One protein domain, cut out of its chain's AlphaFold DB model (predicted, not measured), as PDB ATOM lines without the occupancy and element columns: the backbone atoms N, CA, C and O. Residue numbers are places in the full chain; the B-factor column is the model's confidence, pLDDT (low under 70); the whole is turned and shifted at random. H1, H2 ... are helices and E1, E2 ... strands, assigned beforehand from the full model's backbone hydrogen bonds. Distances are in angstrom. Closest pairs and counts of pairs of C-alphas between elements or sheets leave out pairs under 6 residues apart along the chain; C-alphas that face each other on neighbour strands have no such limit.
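Overview. This is residues 17 to 148 of the 148 residues of a protein of Sulfurimonas sp. H1576 (UniProt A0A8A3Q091). One long helix, H1, sticks out as an arm with residues 17 to 48 from a body made of a strongly twisted sheet of four strands, with the short helix H2 over one face of the sheet and the short helices H3 and H4 at one end of it. Residues 115 to 120, in the loop between E2 and E3, stick out from the other end of the body. The printed part has 132 residues with four named helices and four named strands, in the order H1 H2 E1 H3 H4 E2 E3 E4, and its class is mixed, helices and strands. The sheet's order is E1 E2 E3 E4, all antiparallel. The whole is extended, with a radius of gyration of the C-alphas of 24.8 A and spans of 84 by 53 by 23 A.

Along the chain. Find C-alpha 17 at (25.250, -48.187, 30.836); from there H1, residues 17 to 55, runs 57.1 A to C-alpha 55 at (34.114, -5.431, -5.922). Next come H2, residues 57 to 62, 9.2 A long, and E1, residues 72 to 75, 9.8 A. H3, residues 76 to 80, spans 6.4 A and H4, residues 87 to 94, spans 10.3 A. Then read the longest strand, E2, residues 97 to 109, 35.9 A, and E3, residues 125 to 134, 28.3 A. E4, residues 139 to 147, covers 26.0 A and ends at C-alpha 147, (35.753, 17.592, 4.633).

Arrangement. Begin with the sheet, whose edge strands are E1 and E4. Between E1 and E2 look for N 74 and O 98, 2.9 A apart, within hydrogen-bond range. E2, E3 and E4 form a meander, each strand the antiparallel neighbour of the one before, in two hairpins: N 103 and O 130 are 2.9 A apart, and N 142 and O 131 are 2.9 A apart, both within range. H2 is on the sheet at a height of 8.9 A, only just over E3 alone, with 2 of its 6 C-alphas on E4; it runs slantwise to the strands, at 40 degrees to E3 on the local plane. H1 only grazes the sheet with residues 50 to 55; its closest C-alphas to E4 are those of Ser 53 and Thr 140, 5.6 A. H1 and H2 meet only through their link. H2 and H3 only just touch, with 3 pairs of C-alphas within 8 A, the closest Phe 59 and Leu 79 at 5.8 A. H3 only grazes the sheet with residues 76 to 79, and touches H4, C-alphas of Lys 77 and Ser 94 being closest at 4.5 A. H4 is not on the sheet, and H1 and H4 are apart. In H1, H2, H3 and H4 every O i to N i+4 pair is within hydrogen-bond range.

Size, cuts and confidence. The C-alphas of Met 17 and Gln 118, the two farthest apart, are 85.3 A from each other. The printed part has no cut, and the link from E2 to E3, 15 residues, is long. Mean pLDDT of the printed part is 75.7; look for values under 70 at residues 39 to 69, 112 to 123 and 148.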
ATOM      1  N   MET A  17      25.007 -49.595  30.514       91.38
ATOM      2  CA  MET A  17      25.250 -48.187  30.836       91.38
ATOM      3  C   MET A  17      26.315 -47.558  29.925       91.38
ATOM      4  O   MET A  17      26.117 -46.457  29.419       91.38
ATOM      5  N   GLU A  18      27.418 -48.259  29.666       90.06
ATOM      6  CA  GLU A  18      28.512 -47.778  28.813       90.06
ATOM      7  C   GLU A  18      28.067 -47.567  27.360       90.06
ATOM      8  O   GLU A  18      28.380 -46.546  26.740       90.06
ATOM      9  N   VAL A  19      27.264 -48.494  26.832       93.38
ATOM     10  CA  VAL A  19      26.699 -48.375  25.483       93.38
ATOM     11  C   VAL A  19      25.739 -47.185  25.400       93.38
ATOM     12  O   VAL A  19      25.796 -46.416  24.442       93.38
ATOM     13  N   MET A  20      24.901 -46.976  26.419       94.44
ATOM     14  CA  MET A  20      23.975 -45.839  26.460       94.44
ATOM     15  C   MET A  20      24.697 -44.489  26.494       94.44
ATOM     16  O   MET A  20      24.352 -43.590  25.725       94.44
ATOM     17  N   VAL A  21      25.727 -44.355  27.334       95.25
ATOM     18  CA  VAL A  21      26.529 -43.122  27.423       95.25
ATOM     19  C   VAL A  21      27.249 -42.848  26.101       95.25
ATOM     20  O   VAL A  21      27.262 -41.713  25.628       95.25
ATOM     21  N   SER A  22      27.777 -43.887  25.452       95.06
ATOM     22  CA  SER A  22      28.460 -43.752  24.161       95.06
ATOM     23  C   SER A  22      27.527 -43.223  23.067       95.06
ATOM     24  O   SER A  22      27.876 -42.285  22.351       95.06
ATOM     25  N   VAL A  23      26.309 -43.765  22.968       94.94
ATOM     26  CA  VAL A  23      25.308 -43.308  21.987       94.94
ATOM     27  C   VAL A  23      24.871 -41.865  22.271       94.94
ATOM     28  O   VAL A  23      24.730 -41.067  21.339       94.94
ATOM     29  N   MET A  24      24.730 -41.490  23.546       95.69
ATOM     30  CA  MET A  24      24.428 -40.111  23.940       95.69
ATOM     31  C   MET A  24      25.527 -39.144  23.475       95.69
ATOM     32  O   MET A  24      25.225 -38.153  22.814       95.69
ATOM     33  N   ILE A  25      26.800 -39.446  23.746       96.00
ATOM     34  CA  ILE A  25      27.923 -38.583  23.345       96.00
ATOM     35  C   ILE A  25      27.981 -38.441  21.819       96.00
ATOM     36  O   ILE A  25      28.058 -37.324  21.304       96.00
ATOM     37  N   VAL A  26      27.885 -39.553  21.083       95.06
ATOM     38  CA  VAL A  26      27.936 -39.541  19.611       95.06
ATOM     39  C   VAL A  26      26.789 -38.716  19.019       95.06
ATOM     40  O   VAL A  26      27.014 -37.936  18.096       95.06
ATOM     41  N   SER A  27      25.575 -38.824  19.565       94.56
ATOM     42  CA  SER A  27      24.421 -38.062  19.066       94.56
ATOM     43  C   SER A  27      24.559 -36.549  19.281       94.56
ATOM     44  O   SER A  27      24.285 -35.784  18.354       94.56
ATOM     45  N   VAL A  28      25.059 -36.112  20.443       95.44
ATOM     46  CA  VAL A  28      25.345 -34.691  20.712       95.44
ATOM     47  C   VAL A  28      26.405 -34.164  19.745       95.44
ATOM     48  O   VAL A  28      26.207 -33.118  19.128       95.44
ATOM     49  N   VAL A  29      27.494 -34.912  19.544       95.38
ATOM     50  CA  VAL A  29      28.570 -34.521  18.620       95.38
ATOM     51  C   VAL A  29      28.051 -34.388  17.186       95.38
ATOM     52  O   VAL A  29      28.329 -33.388  16.524       95.38
ATOM     53  N   ILE A  30      27.253 -35.348  16.705       93.56
ATOM     54  CA  ILE A  30      26.654 -35.290  15.363       93.56
ATOM     55  C   ILE A  30      25.732 -34.071  15.227       93.56
ATOM     56  O   ILE A  30      25.809 -33.361  14.223       93.56
ATOM     57  N   ALA A  31      24.898 -33.788  16.232       89.62
ATOM     58  CA  ALA A  31      24.019 -32.620  16.222       89.62
ATOM     59  C   ALA A  31      24.816 -31.305  16.148       89.62
ATOM     60  O   ALA A  31      24.484 -30.433  15.341       89.62
ATOM     61  N   SER A  32      25.903 -31.179  16.915       86.94
ATOM     62  CA  SER A  32      26.798 -30.018  16.858       86.94
ATOM     63  C   SER A  32      27.472 -29.869  15.490       86.94
ATOM     64  O   SER A  32      27.514 -28.765  14.944       86.94
ATOM     65  N   LEU A  33      27.943 -30.966  14.887       85.50
ATOM     66  CA  LEU A  33      28.557 -30.946  13.554       85.50
ATOM     67  C   LEU A  33      27.555 -30.549  12.459       85.50
ATOM     68  O   LEU A  33      27.895 -29.768  11.566       85.50
ATOM     69  N   LEU A  34      26.312 -31.036  12.535       83.12
ATOM     70  CA  LEU A  34      25.243 -30.656  11.608       83.12
ATOM     71  C   LEU A  34      24.877 -29.171  11.739       83.12
ATOM     72  O   LEU A  34      24.779 -28.483  10.721       83.12
ATOM     73  N   GLN A  35      24.748 -28.654  12.966       79.62
ATOM     74  CA  GLN A  35      24.505 -27.227  13.211       79.62
ATOM     75  C   GLN A  35      25.651 -26.357  12.682       79.62
ATOM     76  O   GLN A  35      25.411 -25.352  12.009       79.62
ATOM     77  N   MET A  36      26.902 -26.766  12.912       75.88
ATOM     78  CA  MET A  36      28.078 -26.049  12.417       75.88
ATOM     79  C   MET A  36      28.125 -26.034  10.886       75.88
ATOM     80  O   MET A  36      28.397 -24.988  10.297       75.88
ATOM     81  N   ARG A  37      27.805 -27.154  10.224       70.31
ATOM     82  CA  ARG A  37      27.774 -27.249   8.756       70.31
ATOM     83  C   ARG A  37      26.635 -26.431   8.140       70.31
ATOM     84  O   ARG A  37      26.866 -25.725   7.159       70.31
ATOM     85  N   GLY A  38      25.439 -26.475   8.729       70.06
ATOM     86  CA  GLY A  38      24.296 -25.663   8.298       70.06
ATOM     87  C   GLY A  38      24.577 -24.161   8.399       70.06
ATOM     88  O   GLY A  38      24.332 -23.417   7.449       70.06
ATOM     89  N   ASN A  39      25.188 -23.727   9.504       63.25
ATOM     90  CA  ASN A  39      25.547 -22.325   9.731       63.25
ATOM     91  C   ASN A  39      26.739 -21.871   8.862       63.25
ATOM     92  O   ASN A  39      26.754 -20.751   8.354       63.25
ATOM     93  N   SER A  40      27.727 -22.745   8.638       60.50
ATOM     94  CA  SER A  40      28.912 -22.425   7.825       60.50
ATOM     95  C   SER A  40      28.568 -22.225   6.351       60.50
ATOM     96  O   SER A  40      29.073 -21.290   5.738       60.50
ATOM     97  N   ASN A  41      27.659 -23.032   5.792       62.91
ATOM     98  CA  ASN A  41      27.212 -22.852   4.410       62.91
ATOM     99  C   ASN A  41      26.480 -21.516   4.224       62.91
ATOM    100  O   ASN A  41      26.782 -20.786   3.285       62.91
ATOM    101  N   GLN A  42      25.573 -21.147   5.133       63.97
ATOM    102  CA  GLN A  42      24.880 -19.854   5.059       63.97
ATOM    103  C   GLN A  42      25.837 -18.665   5.227       63.97
ATOM    104  O   GLN A  42      25.715 -17.677   4.505       63.97
ATOM    105  N   LYS A  43      26.827 -18.763   6.124       60.69
ATOM    106  CA  LYS A  43      27.891 -17.754   6.257       60.69
ATOM    107  C   LYS A  43      28.740 -17.662   4.991       60.69
ATOM    108  O   LYS A  43      29.019 -16.556   4.553       60.69
ATOM    109  N   PHE A  44      29.099 -18.784   4.369       65.25
ATOM    110  CA  PHE A  44      29.861 -18.799   3.120       65.25
ATOM    111  C   PHE A  44      29.085 -18.170   1.957       65.25
ATOM    112  O   PHE A  44      29.648 -17.371   1.214       65.25
ATOM    113  N   PHE A  45      27.786 -18.459   1.827       65.44
ATOM    114  CA  PHE A  45      26.934 -17.790   0.840       65.44
ATOM    115  C   PHE A  45      26.866 -16.278   1.079       65.44
ATOM    116  O   PHE A  45      27.073 -15.520   0.136       65.44
ATOM    117  N   ARG A  46      26.693 -15.837   2.331       60.97
ATOM    118  CA  ARG A  46      26.724 -14.408   2.687       60.97
ATOM    119  C   ARG A  46      28.083 -13.760   2.425       60.97
ATOM    120  O   ARG A  46      28.130 -12.626   1.971       60.97
ATOM    121  N   ILE A  47      29.186 -14.465   2.679       60.78
ATOM    122  CA  ILE A  47      30.541 -13.988   2.362       60.78
ATOM    123  C   ILE A  47      30.709 -13.863   0.848       60.78
ATOM    124  O   ILE A  47      31.227 -12.859   0.380       60.78
ATOM    125  N   LYS A  48      30.240 -14.837   0.062       62.50
ATOM    126  CA  LYS A  48      30.300 -14.783  -1.403       62.50
ATOM    127  C   LYS A  48      29.474 -13.619  -1.964       62.50
ATOM    128  O   LYS A  48      29.933 -12.920  -2.861       62.50
ATOM    129  N   GLU A  49      28.285 -13.395  -1.416       61.66
ATOM    130  CA  GLU A  49      27.420 -12.262  -1.756       61.66
ATOM    131  C   GLU A  49      28.070 -10.920  -1.376       61.66
ATOM    132  O   GLU A  49      28.109 -10.001  -2.191       61.66
ATOM    133  N   MET A  50      28.689 -10.846  -0.193       59.91
ATOM    134  CA  MET A  50      29.452  -9.684   0.274       59.91
ATOM    135  C   MET A  50      30.687  -9.406  -0.591       59.91
ATOM    136  O   MET A  50      30.949  -8.257  -0.927       59.91
ATOM    137  N   VAL A  51      31.450 -10.427  -0.989       61.03
ATOM    138  CA  VAL A  51      32.627 -10.259  -1.859       61.03
ATOM    139  C   VAL A  51      32.206  -9.750  -3.237       61.03
ATOM    140  O   VAL A  51      32.836  -8.833  -3.762       61.03
ATOM    141  N   ASN A  52      31.113 -10.279  -3.794       61.12
ATOM    142  CA  ASN A  52      30.589  -9.820  -5.078       61.12
ATOM    143  C   ASN A  52      30.081  -8.371  -5.024       61.12
ATOM    144  O   ASN A  52      30.320  -7.627  -5.969       61.12
ATOM    145  N   SER A  53      29.423  -7.935  -3.941       59.69
ATOM    146  CA  SER A  53      29.003  -6.529  -3.805       59.69
ATOM    147  C   SER A  53      30.186  -5.586  -3.548       59.69
ATOM    148  O   SER A  53      30.215  -4.468  -4.065       59.69
ATOM    149  N   THR A  54      31.209  -6.056  -2.827       61.12
ATOM    150  CA  THR A  54      32.392  -5.258  -2.466       61.12
ATOM    151  C   THR A  54      33.259  -4.901  -3.676       61.12
ATOM    152  O   THR A  54      33.847  -3.824  -3.691       61.12
ATOM    153  N   GLN A  55      33.314  -5.733  -4.722       64.12
ATOM    154  CA  GLN A  55      34.114  -5.431  -5.922       64.12
ATOM    155  C   GLN A  55      33.680  -4.131  -6.619       64.12
ATOM    156  O   GLN A  55      34.523  -3.376  -7.100       64.12
ATOM    157  N   TYR A  56      32.381  -3.824  -6.611       68.19
ATOM    158  CA  TYR A  56      31.830  -2.620  -7.241       68.19
ATOM    159  C   TYR A  56      31.978  -1.356  -6.380       68.19
ATOM    160  O   TYR A  56      31.831  -0.245  -6.890       68.19
ATOM    161  N   ASN A  57      32.320  -1.494  -5.093       66.38
ATOM    162  CA  ASN A  57      32.561  -0.352  -4.208       66.38
ATOM    163  C   ASN A  57      33.808   0.448  -4.605       66.38
ATOM    164  O   ASN A  57      33.867   1.652  -4.368       66.38
ATOM    165  N   SER A  58      34.782  -0.180  -5.262       65.44
ATOM    166  CA  SER A  58      35.982   0.508  -5.751       65.44
ATOM    167  C   SER A  58      35.652   1.585  -6.794       65.44
ATOM    168  O   SER A  58      36.285   2.638  -6.813       65.44
ATOM    169  N   PHE A  59      34.615   1.372  -7.614       69.56
ATOM    170  CA  PHE A  59      34.172   2.347  -8.621       69.56
ATOM    171  C   PHE A  59      33.586   3.614  -7.990       69.56
ATOM    172  O   PHE A  59      33.726   4.713  -8.529       69.56
ATOM    173  N   LEU A  60      32.971   3.452  -6.818       68.62
ATOM    174  CA  LEU A  60      32.407   4.532  -6.021       68.62
ATOM    175  C   LEU A  60      33.492   5.400  -5.376       68.62
ATOM    176  O   LEU A  60      33.347   6.619  -5.350       68.62
ATOM    177  N   LEU A  61      34.575   4.793  -4.887       66.38
ATOM    178  CA  LEU A  61      35.670   5.512  -4.227       66.38
ATOM    179  C   LEU A  61      36.444   6.431  -5.176       66.38
ATOM    180  O   LEU A  61      36.856   7.513  -4.775       66.38
ATOM    181  N   TYR A  62      36.622   6.019  -6.431       64.50
ATOM    182  CA  TYR A  62      37.451   6.762  -7.382       64.50
ATOM    183  C   TYR A  62      36.812   8.077  -7.860       64.50
ATOM    184  O   TYR A  62      37.515   9.041  -8.137       64.50
ATOM    185  N   HIS A  63      35.479   8.148  -7.939       62.53
ATOM    186  CA  HIS A  63      34.763   9.326  -8.455       62.53
ATOM    187  C   HIS A  63      34.337  10.318  -7.364       62.53
ATOM    188  O   HIS A  63      33.404  11.092  -7.594       62.53
ATOM    189  N   GLY A  64      35.010  10.297  -6.205       57.47
ATOM    190  CA  GLY A  64      34.687  11.064  -4.994       57.47
ATOM    191  C   GLY A  64      34.237  12.507  -5.230       57.47
ATOM    192  O   GLY A  64      33.308  12.951  -4.561       57.47
ATOM    193  N   ASP A  65      34.795  13.176  -6.240       60.22
ATOM    194  CA  ASP A  65      34.600  14.612  -6.465       60.22
ATOM    195  C   ASP A  65      33.576  14.935  -7.570       60.22
ATOM    196  O   ASP A  65      33.029  16.034  -7.602       60.22
ATOM    197  N   LYS A  66      33.310  13.996  -8.494       62.72
ATOM    198  CA  LYS A  66      32.397  14.200  -9.642       62.72
ATOM    199  C   LYS A  66      31.034  13.543  -9.468       62.72
ATOM    200  O   LYS A  66      30.056  14.056  -9.992       62.72
ATOM    201  N   TYR A  67      30.982  12.396  -8.791       62.88
ATOM    202  CA  TYR A  67      29.771  11.596  -8.612       62.88
ATOM    203  C   TYR A  67      29.855  10.905  -7.247       62.88
ATOM    204  O   TYR A  67      30.416   9.814  -7.112       62.88
ATOM    205  N   GLY A  68      29.366  11.563  -6.193       59.88
ATOM    206  CA  GLY A  68      29.635  11.070  -4.836       59.88
ATOM    207  C   GLY A  68      28.704  11.534  -3.730       59.88
ATOM    208  O   GLY A  68      28.468  10.754  -2.807       59.88
ATOM    209  N   TYR A  69      28.141  12.736  -3.856       65.69
ATOM    210  CA  TYR A  69      27.362  13.380  -2.793       65.69
ATOM    211  C   TYR A  69      25.944  13.769  -3.225       65.69
ATOM    212  O   TYR A  69      25.260  14.524  -2.545       65.69
ATOM    213  N   GLU A  70      25.489  13.257  -4.368       70.50
ATOM    214  CA  GLU A  70      24.221  13.650  -4.971       70.50
ATOM    215  C   GLU A  70      23.455  12.457  -5.535       70.50
ATOM    216  O   GLU A  70      24.026  11.446  -5.960       70.50
ATOM    217  N   LYS A  71      22.128  12.601  -5.554       75.38
ATOM    218  CA  LYS A  71      21.229  11.652  -6.203       75.38
ATOM    219  C   LYS A  71      21.340  11.815  -7.711       75.38
ATOM    220  O   LYS A  71      20.906  12.826  -8.257       75.38
ATOM    221  N   SER A  72      21.878  10.811  -8.391       77.31
ATOM    222  CA  SER A  72      22.045  10.850  -9.843       77.31
ATOM    223  C   SER A  72      21.784   9.492 -10.483       77.31
ATOM    224  O   SER A  72      22.033   8.434  -9.905       77.31
ATOM    225  N   ASN A  73      21.243   9.523 -11.699       80.19
ATOM    226  CA  ASN A  73      21.152   8.351 -12.559       80.19
ATOM    227  C   ASN A  73      22.250   8.486 -13.609       80.19
ATOM    228  O   ASN A  73      22.184   9.391 -14.440       80.19
ATOM    229  N   ILE A  74      23.247   7.609 -13.560       79.69
ATOM    230  CA  ILE A  74      24.376   7.620 -14.488       79.69
ATOM    231  C   ILE A  74      24.573   6.235 -15.093       79.69
ATOM    232  O   ILE A  74      24.162   5.219 -14.526       79.69
ATOM    233  N   ASP A  75      25.210   6.182 -16.254       82.12
ATOM    234  CA  ASP A  75      25.610   4.907 -16.833       82.12
ATOM    235  C   ASP A  75      26.827   4.364 -16.086       82.12
ATOM    236  O   ASP A  75      27.769   5.103 -15.781       82.12
ATOM    237  N   MET A  76      26.850   3.051 -15.839       80.38
ATOM    238  CA  MET A  76      28.001   2.409 -15.194       80.38
ATOM    239  C   MET A  76      29.276   2.633 -16.009       80.38
ATOM    240  O   MET A  76      30.351   2.751 -15.432       80.38
ATOM    241  N   LYS A  77      29.156   2.785 -17.338       82.00
ATOM    242  CA  LYS A  77      30.258   3.176 -18.228       82.00
ATOM    243  C   LYS A  77      31.045   4.371 -17.684       82.00
ATOM    244  O   LYS A  77      32.267   4.338 -17.723       82.00
ATOM    245  N   THR A  78      30.358   5.387 -17.166       79.31
ATOM    246  CA  THR A  78      30.983   6.599 -16.628       79.31
ATOM    247  C   THR A  78      31.775   6.301 -15.355       79.31
ATOM    248  O   THR A  78      32.859   6.841 -15.170       79.31
ATOM    249  N   LEU A  79      31.285   5.389 -14.508       78.00
ATOM    250  CA  LEU A  79      31.967   4.969 -13.278       78.00
ATOM    251  C   LEU A  79      33.188   4.075 -13.527       78.00
ATOM    252  O   LEU A  79      34.087   4.038 -12.691       78.00
ATOM    253  N   VAL A  80      33.232   3.362 -14.655       80.88
ATOM    254  CA  VAL A  80      34.376   2.514 -15.033       80.88
ATOM    255  C   VAL A  80      35.276   3.109 -16.109       80.88
ATOM    256  O   VAL A  80      36.233   2.455 -16.513       80.88
ATOM    257  N   ASP A  81      35.031   4.338 -16.564       79.31
ATOM    258  CA  ASP A  81      35.762   4.892 -17.707       79.31
ATOM    259  C   ASP A  81      37.275   4.958 -17.452       79.31
ATOM    260  O   ASP A  81      38.067   4.530 -18.290       79.31
ATOM    261  N   ASN A  82      37.640   5.357 -16.230       77.00
ATOM    262  CA  ASN A  82      39.017   5.483 -15.751       77.00
ATOM    263  C   ASN A  82      39.670   4.158 -15.317       77.00
ATOM    264  O   ASN A  82      40.838   4.155 -14.935       77.00
ATOM    265  N   PHE A  83      38.939   3.041 -15.338       78.69
ATOM    266  CA  PHE A  83      39.470   1.737 -14.950       78.69
ATOM    267  C   PHE A  83      39.905   0.949 -16.185       78.69
ATOM    268  O   PHE A  83      39.182   0.879 -17.183       78.69
ATOM    269  N   ASP A  84      41.064   0.301 -16.105       81.69
ATOM    270  CA  ASP A  84      41.476  -0.668 -17.117       81.69
ATOM    271  C   ASP A  84      40.702  -1.977 -16.901       81.69
ATOM    272  O   ASP A  84      41.023  -2.791 -16.035       81.69
ATOM    273  N   VAL A  85      39.590  -2.115 -17.624       82.31
ATOM    274  CA  VAL A  85      38.686  -3.270 -17.575       82.31
ATOM    275  C   VAL A  85      38.659  -3.956 -18.928       82.31
ATOM    276  O   VAL A  85      38.541  -3.297 -19.965       82.31
ATOM    277  N   GLU A  86      38.680  -5.289 -18.899       85.94
ATOM    278  CA  GLU A  86      38.581  -6.140 -20.084       85.94
ATOM    279  C   GLU A  86      37.396  -5.751 -20.979       85.94
ATOM    280  O   GLU A  86      36.318  -5.388 -20.498       85.94
ATOM    281  N   SER A  87      37.566  -5.864 -22.299       85.31
ATOM    282  CA  SER A  87      36.588  -5.369 -23.276       85.31
ATOM    283  C   SER A  87      35.195  -5.986 -23.121       85.31
ATOM    284  O   SER A  87      34.192  -5.284 -23.274       85.31
ATOM    285  N   ASP A  88      35.108  -7.274 -22.781       85.19
ATOM    286  CA  ASP A  88      33.828  -7.956 -22.571       85.19
ATOM    287  C   ASP A  88      33.125  -7.485 -21.292       85.19
ATOM    288  O   ASP A  88      31.916  -7.232 -21.299       85.19
ATOM    289  N   LEU A  89      33.886  -7.285 -20.211       80.38
ATOM    290  CA  LEU A  89      33.369  -6.741 -18.960       80.38
ATOM    291  C   LEU A  89      32.940  -5.281 -19.134       80.38
ATOM    292  O   LEU A  89      31.847  -4.908 -18.710       80.38
ATOM    293  N   ARG A  90      33.736  -4.467 -19.834       84.19
ATOM    294  CA  ARG A  90      33.401  -3.077 -20.170       84.19
ATOM    295  C   ARG A  90      32.129  -3.000 -21.016       84.19
ATOM    296  O   ARG A  90      31.277  -2.157 -20.742       84.19
ATOM    297  N   ARG A  91      31.946  -3.905 -21.986       85.00
ATOM    298  CA  ARG A  91      30.705  -4.011 -22.775       85.00
ATOM    299  C   ARG A  91      29.506  -4.325 -21.879       85.00
ATOM    300  O   ARG A  91      28.498  -3.627 -21.966       85.00
ATOM    301  N   LYS A  92      29.632  -5.301 -20.974       82.69
ATOM    302  CA  LYS A  92      28.570  -5.659 -20.020       82.69
ATOM    303  C   LYS A  92      28.224  -4.506 -19.069       82.69
ATOM    304  O   LYS A  92      27.052  -4.221 -18.840       82.69
ATOM    305  N   LEU A  93      29.233  -3.827 -18.529       81.94
ATOM    306  CA  LEU A  93      29.035  -2.684 -17.640       81.94
ATOM    307  C   LEU A  93      28.409  -1.510 -18.396       81.94
ATOM    308  O   LEU A  93      27.524  -0.859 -17.863       81.94
ATOM    309  N   SER A  94      28.762  -1.283 -19.663       81.38
ATOM    310  CA  SER A  94      28.210  -0.166 -20.440       81.38
ATOM    311  C   SER A  94      26.697  -0.217 -20.656       81.38
ATOM    312  O   SER A  94      26.076   0.830 -20.800       81.38
ATOM    313  N   SER A  95      26.096  -1.410 -20.638       82.12
ATOM    314  CA  SER A  95      24.643  -1.578 -20.724       82.12
ATOM    315  C   SER A  95      23.912  -1.403 -19.388       82.12
ATOM    316  O   SER A  95      22.683  -1.379 -19.378       82.12
ATOM    317  N   MET A  96      24.626  -1.299 -18.262       82.62
ATOM    318  CA  MET A  96      24.007  -1.162 -16.944       82.62
ATOM    319  C   MET A  96      23.756   0.300 -16.580       82.62
ATOM    320  O   MET A  96      24.672   1.126 -16.557       82.62
ATOM    321  N   LYS A  97      22.511   0.585 -16.190       84.00
ATOM    322  CA  LYS A  97      22.129   1.850 -15.561       84.00
ATOM    323  C   LYS A  97      22.349   1.780 -14.061       84.00
ATOM    324  O   LYS A  97      22.021   0.780 -13.420       84.00
ATOM    325  N   VAL A  98      22.867   2.866 -13.508       84.62
ATOM    326  CA  VAL A  98      23.218   2.963 -12.097       84.62
ATOM    327  C   VAL A  98      22.485   4.134 -11.479       84.62
ATOM    328  O   VAL A  98      22.516   5.249 -11.995       84.62
ATOM    329  N   LYS A  99      21.841   3.883 -10.341       84.19
ATOM    330  CA  LYS A  99      21.312   4.946  -9.490       84.19
ATOM    331  C   LYS A  99      22.249   5.132  -8.312       84.19
ATOM    332  O   LYS A  99      22.459   4.191  -7.544       84.19
ATOM    333  N   LEU A 100      22.797   6.331  -8.187       83.38
ATOM    334  CA  LEU A 100      23.556   6.765  -7.030       83.38
ATOM    335  C   LEU A 100      22.636   7.545  -6.102       83.38
ATOM    336  O   LEU A 100      21.892   8.419  -6.543       83.38
ATOM    337  N   ASP A 101      22.676   7.201  -4.824       83.81
ATOM    338  CA  ASP A 101      21.899   7.848  -3.776       83.81
ATOM    339  C   ASP A 101      22.829   8.149  -2.606       83.81
ATOM    340  O   ASP A 101      23.392   7.228  -2.017       83.81
ATOM    341  N   TYR A 102      23.045   9.430  -2.323       83.38
ATOM    342  CA  TYR A 102      23.847   9.861  -1.188       83.38
ATOM    343  C   TYR A 102      22.944  10.293  -0.040       83.38
ATOM    344  O   TYR A 102      21.999  11.060  -0.229       83.38
ATOM    345  N   GLU A 103      23.266   9.798   1.147       83.75
ATOM    346  CA  GLU A 103      22.589  10.117   2.394       83.75
ATOM    347  C   GLU A 103      23.622  10.603   3.407       83.75
ATOM    348  O   GLU A 103      24.535   9.860   3.778       83.75
ATOM    349  N   GLU A 104      23.473  11.847   3.852       81.81
ATOM    350  CA  GLU A 104      24.211  12.381   4.992       81.81
ATOM    351  C   GLU A 104      23.724  11.688   6.270       81.81
ATOM    352  O   GLU A 104      22.520  11.550   6.495       81.81
ATOM    353  N   LEU A 105      24.660  11.209   7.087       84.75
ATOM    354  CA  LEU A 105      24.349  10.470   8.309       84.75
ATOM    355  C   LEU A 105      24.703  11.259   9.560       84.75
ATOM    356  O   LEU A 105      23.984  11.173  10.553       84.75
ATOM    357  N   ASN A 106      25.834  11.961   9.542       82.75
ATOM    358  CA  ASN A 106      26.293  12.730  10.686       82.75
ATOM    359  C   ASN A 106      27.287  13.808  10.259       82.75
ATOM    360  O   ASN A 106      28.072  13.576   9.345       82.75
ATOM    361  N   THR A 107      27.322  14.912  10.996       83.06
ATOM    362  CA  THR A 107      28.249  16.015  10.753       83.06
ATOM    363  C   THR A 107      28.954  16.388  12.053       83.06
ATOM    364  O   THR A 107      28.330  16.484  13.106       83.06
ATOM    365  N   ILE A 108      30.279  16.519  11.988       82.31
ATOM    366  CA  ILE A 108      31.152  16.867  13.109       82.31
ATOM    367  C   ILE A 108      31.742  18.240  12.810       82.31
ATOM    368  O   ILE A 108      32.574  18.378  11.913       82.31
ATOM    369  N   ASP A 109      31.313  19.242  13.566       79.75
ATOM    370  CA  ASP A 109      31.867  20.588  13.507       79.75
ATOM    371  C   ASP A 109      33.034  20.699  14.499       79.75
ATOM    372  O   ASP A 109      32.884  20.385  15.680       79.75
ATOM    373  N   THR A 110      34.217  21.083  14.012       79.56
ATOM    374  CA  THR A 110      35.400  21.241  14.872       79.56
ATOM    375  C   THR A 110      35.580  22.648  15.432       79.56
ATOM    376  O   THR A 110      36.475  22.855  16.250       79.56
ATOM    377  N   SER A 111      34.721  23.599  15.052       74.81
ATOM    378  CA  SER A 111      34.771  24.975  15.559       74.81
ATOM    379  C   SER A 111      34.572  25.070  17.075       74.81
ATOM    380  O   SER A 111      35.112  25.975  17.701       74.81
ATOM    381  N   GLU A 112      33.875  24.107  17.687       67.56
ATOM    382  CA  GLU A 112      33.647  24.059  19.139       67.56
ATOM    383  C   GLU A 112      34.882  23.638  19.953       67.56
ATOM    384  O   GLU A 112      34.875  23.756  21.176       67.56
ATOM    385  N   PHE A 113      35.939  23.135  19.306       67.56
ATOM    386  CA  PHE A 113      37.158  22.669  19.980       67.56
ATOM    387  C   PHE A 113      38.320  23.671  19.894       67.56
ATOM    388  O   PHE A 113      39.410  23.376  20.392       67.56
ATOM    389  N   ASP A 114      38.112  24.832  19.266       61.22
ATOM    390  CA  ASP A 114      39.143  25.854  19.078       61.22
ATOM    391  C   ASP A 114      39.043  26.971  20.132       61.22
ATOM    392  O   ASP A 114      38.610  28.089  19.868       61.22
ATOM    393  N   ASP A 115      39.470  26.659  21.357       59.38
ATOM    394  CA  ASP A 115      39.565  27.611  22.478       59.38
ATOM    395  C   ASP A 115      40.810  28.537  22.390       59.38
ATOM    396  O   ASP A 115      41.243  29.113  23.393       59.38
ATOM    397  N   SER A 116      41.450  28.681  21.220       56.97
ATOM    398  CA  SER A 116      42.725  29.402  21.087       56.97
ATOM    399  C   SER A 116      42.602  30.749  20.352       56.97
ATOM    400  O   SER A 116      42.651  30.840  19.131       56.97
ATOM    401  N   GLU A 117      42.507  31.844  21.122       57.28
ATOM    402  CA  GLU A 117      42.281  33.244  20.689       57.28
ATOM    403  C   GLU A 117      43.302  33.873  19.698       57.28
ATOM    404  O   GLU A 117      43.253  35.082  19.471       57.28
ATOM    405  N   GLN A 118      44.249  33.144  19.092       52.06
ATOM    406  CA  GLN A 118      45.349  33.788  18.346       52.06
ATOM    407  C   GLN A 118      45.754  33.211  16.993       52.06
ATOM    408  O   GLN A 118      46.667  33.757  16.377       52.06
ATOM    409  N   ASN A 119      45.063  32.212  16.451       47.88
ATOM    410  CA  ASN A 119      45.238  31.867  15.043       47.88
ATOM    411  C   ASN A 119      43.874  31.703  14.394       47.88
ATOM    412  O   ASN A 119      42.990  31.076  14.956       47.88
ATOM    413  N   ALA A 120      43.694  32.294  13.214       50.22
ATOM    414  CA  ALA A 120      42.522  32.053  12.387       50.22
ATOM    415  C   ALA A 120      42.576  30.605  11.870       50.22
ATOM    416  O   ALA A 120      42.974  30.365  10.730       50.22
ATOM    417  N   SER A 121      42.262  29.632  12.725       50.78
ATOM    418  CA  SER A 121      42.076  28.250  12.311       50.78
ATOM    419  C   SER A 121      40.717  28.158  11.645       50.78
ATOM    420  O   SER A 121      39.674  28.419  12.236       50.78
ATOM    421  N   THR A 122      40.737  27.809  10.370       57.28
ATOM    422  CA  THR A 122      39.566  27.435   9.592       57.28
ATOM    423  C   THR A 122      38.873  26.273  10.312       57.28
ATOM    424  O   THR A 122      39.389  25.159  10.286       57.28
ATOM    425  N   GLY A 123      37.756  26.527  11.001       62.22
ATOM    426  CA  GLY A 123      36.936  25.465  11.585       62.22
ATOM    427  C   GLY A 123      36.562  24.471  10.487       62.22
ATOM    428  O   GLY A 123      36.002  24.863   9.465       62.22
ATOM    429  N   VAL A 124      36.950  23.209  10.659       74.56
ATOM    430  CA  VAL A 124      36.747  22.156   9.659       74.56
ATOM    431  C   VAL A 124      35.466  21.399   9.990       74.56
ATOM    432  O   VAL A 124      35.300  20.940  11.123       74.56
ATOM    433  N   VAL A 125      34.586  21.219   9.008       78.06
ATOM    434  CA  VAL A 125      33.361  20.429   9.178       78.06
ATOM    435  C   VAL A 125      33.538  19.079   8.483       78.06
ATOM    436  O   VAL A 125      33.746  19.005   7.272       78.06
ATOM    437  N   PHE A 126      33.466  17.990   9.248       79.50
ATOM    438  CA  PHE A 126      33.499  16.631   8.709       79.50
ATOM    439  C   PHE A 126      32.081  16.095   8.528       79.50
ATOM    440  O   PHE A 126      31.355  15.904   9.497       79.50
ATOM    441  N   GLU A 127      31.713  15.772   7.296       79.19
ATOM    442  CA  GLU A 127      30.441  15.145   6.944       79.19
ATOM    443  C   GLU A 127      30.656  13.645   6.718       79.19
ATOM    444  O   GLU A 127      31.428  13.217   5.855       79.19
ATOM    445  N   ILE A 128      29.969  12.824   7.502       81.31
ATOM    446  CA  ILE A 128      29.915  11.375   7.350       81.31
ATOM    447  C   ILE A 128      28.611  11.043   6.637       81.31
ATOM    448  O   ILE A 128      27.522  11.326   7.133       81.31
ATOM    449  N   GLY A 129      28.709  10.350   5.508       80.81
ATOM    450  CA  GLY A 129      27.532   9.888   4.787       80.81
ATOM    451  C   GLY A 129      27.715   8.528   4.146       80.81
ATOM    452  O   GLY A 129      28.762   7.881   4.239       80.81
ATOM    453  N   ARG A 130      26.656   8.078   3.488       83.31
ATOM    454  CA  ARG A 130      26.570   6.786   2.823       83.31
ATOM    455  C   ARG A 130      26.137   6.990   1.384       83.31
ATOM    456  O   ARG A 130      25.065   7.523   1.122       83.31
ATOM    457  N   THR A 131      26.933   6.484   0.450       82.06
ATOM    458  CA  THR A 131      26.547   6.398  -0.960       82.06
ATOM    459  C   THR A 131      26.031   4.995  -1.247       82.06
ATOM    460  O   THR A 131      26.760   4.018  -1.066       82.06
ATOM    461  N   LEU A 132      24.793   4.882  -1.716       82.00
ATOM    462  CA  LEU A 132      24.216   3.660  -2.254       82.00
ATOM    463  C   LEU A 132      24.321   3.669  -3.778       82.00
ATOM    464  O   LEU A 132      23.969   4.643  -4.435       82.00
ATOM    465  N   LEU A 133      24.750   2.544  -4.332       80.62
ATOM    466  CA  LEU A 133      24.751   2.242  -5.752       80.62
ATOM    467  C   LEU A 133      23.730   1.139  -5.999       80.62
ATOM    468  O   LEU A 133      23.876   0.024  -5.499       80.62
ATOM    469  N   LYS A 134      22.689   1.455  -6.766       83.81
ATOM    470  CA  LYS A 134      21.613   0.528  -7.124       83.81
ATOM    471  C   LYS A 134      21.664   0.235  -8.620       83.81
ATOM    472  O   LYS A 134      21.600   1.156  -9.435       83.81
ATOM    473  N   THR A 135      21.741  -1.043  -8.966       82.50
ATOM    474  CA  THR A 135      21.526  -1.575 -10.318       82.50
ATOM    475  C   THR A 135      20.328  -2.527 -10.296       82.50
ATOM    476  O   THR A 135      19.723  -2.752  -9.247       82.50
ATOM    477  N   GLU A 136      19.952  -3.077 -11.450       78.62
ATOM    478  CA  GLU A 136      18.905  -4.108 -11.520       78.62
ATOM    479  C   GLU A 136      19.352  -5.441 -10.900       78.62
ATOM    480  O   GLU A 136      18.528  -6.182 -10.373       78.62
ATOM    481  N   GLU A 137      20.656  -5.736 -10.936       72.88
ATOM    482  CA  GLU A 137      21.212  -7.012 -10.471       72.88
ATOM    483  C   GLU A 137      21.665  -6.968  -9.007       72.88
ATOM    484  O   GLU A 137      21.657  -7.994  -8.327       72.88
ATOM    485  N   PHE A 138      22.090  -5.804  -8.506       74.50
ATOM    486  CA  PHE A 138      22.631  -5.684  -7.157       74.50
ATOM    487  C   PHE A 138      22.480  -4.279  -6.575       74.50
ATOM    488  O   PHE A 138      22.347  -3.274  -7.271       74.50
ATOM    489  N   THR A 139      22.548  -4.202  -5.251       79.56
ATOM    490  CA  THR A 139      22.695  -2.943  -4.519       79.56
ATOM    491  C   THR A 139      23.941  -3.037  -3.658       79.56
ATOM    492  O   THR A 139      24.123  -4.018  -2.940       79.56
ATOM    493  N   THR A 140      24.798  -2.024  -3.723       77.56
ATOM    494  CA  THR A 140      25.957  -1.901  -2.839       77.56
ATOM    495  C   THR A 140      25.985  -0.531  -2.179       77.56
ATOM    496  O   THR A 140      25.370   0.415  -2.665       77.56
ATOM    497  N   SER A 141      26.662  -0.421  -1.043       79.44
ATOM    498  CA  SER A 141      26.773   0.830  -0.301       79.44
ATOM    499  C   SER A 141      28.173   1.010   0.247       79.44
ATOM    500  O   SER A 141      28.797   0.037   0.675       79.44
ATOM    501  N   ILE A 142      28.619   2.258   0.314       79.94
ATOM    502  CA  ILE A 142      29.886   2.624   0.931       79.94
ATOM    503  C   ILE A 142      29.718   3.826   1.855       79.94
ATOM    504  O   ILE A 142      29.021   4.784   1.526       79.94
ATOM    505  N   MET A 143      30.369   3.752   3.013       79.44
ATOM    506  CA  MET A 143      30.513   4.876   3.933       79.44
ATOM    507  C   MET A 143      31.617   5.799   3.427       79.44
ATOM    508  O   MET A 143      32.666   5.324   2.991       79.44
ATOM    509  N   ARG A 144      31.387   7.108   3.488       76.56
ATOM    510  CA  ARG A 144      32.347   8.130   3.073       76.56
ATOM    511  C   ARG A 144      32.430   9.226   4.121       76.56
ATOM    512  O   ARG A 144      31.457   9.488   4.823       76.56
ATOM    513  N   VAL A 145      33.592   9.863   4.178       78.06
ATOM    514  CA  VAL A 145      33.829  11.066   4.970       78.06
ATOM    515  C   VAL A 145      34.263  12.161   4.008       78.06
ATOM    516  O   VAL A 145      35.182  11.944   3.217       78.06
ATOM    517  N   ARG A 146      33.590  13.309   4.059       77.00
ATOM    518  CA  ARG A 146      33.948  14.523   3.330       77.00
ATOM    519  C   ARG A 146      34.368  15.593   4.323       77.00
ATOM    520  O   ARG A 146      33.781  15.716   5.390       77.00
ATOM    521  N   MET A 147      35.375  16.364   3.948       76.00
ATOM    522  CA  MET A 147      35.753  17.592   4.633       76.00
ATOM    523  C   MET A 147      35.134  18.761   3.860       76.00
ATOM    524  O   MET A 147      35.317  18.820   2.641       76.00
ATOM    525  N   GLN A 148      34.361  19.611   4.533       67.69
ATOM    526  CA  GLN A 148      33.828  20.860   3.981       67.69
ATOM    527  C   GLN A 148      34.692  22.051   4.396       67.69
ATOM    528  O   GLN A 148      35.183  22.043   5.548       67.69
TER     529      GLN A 148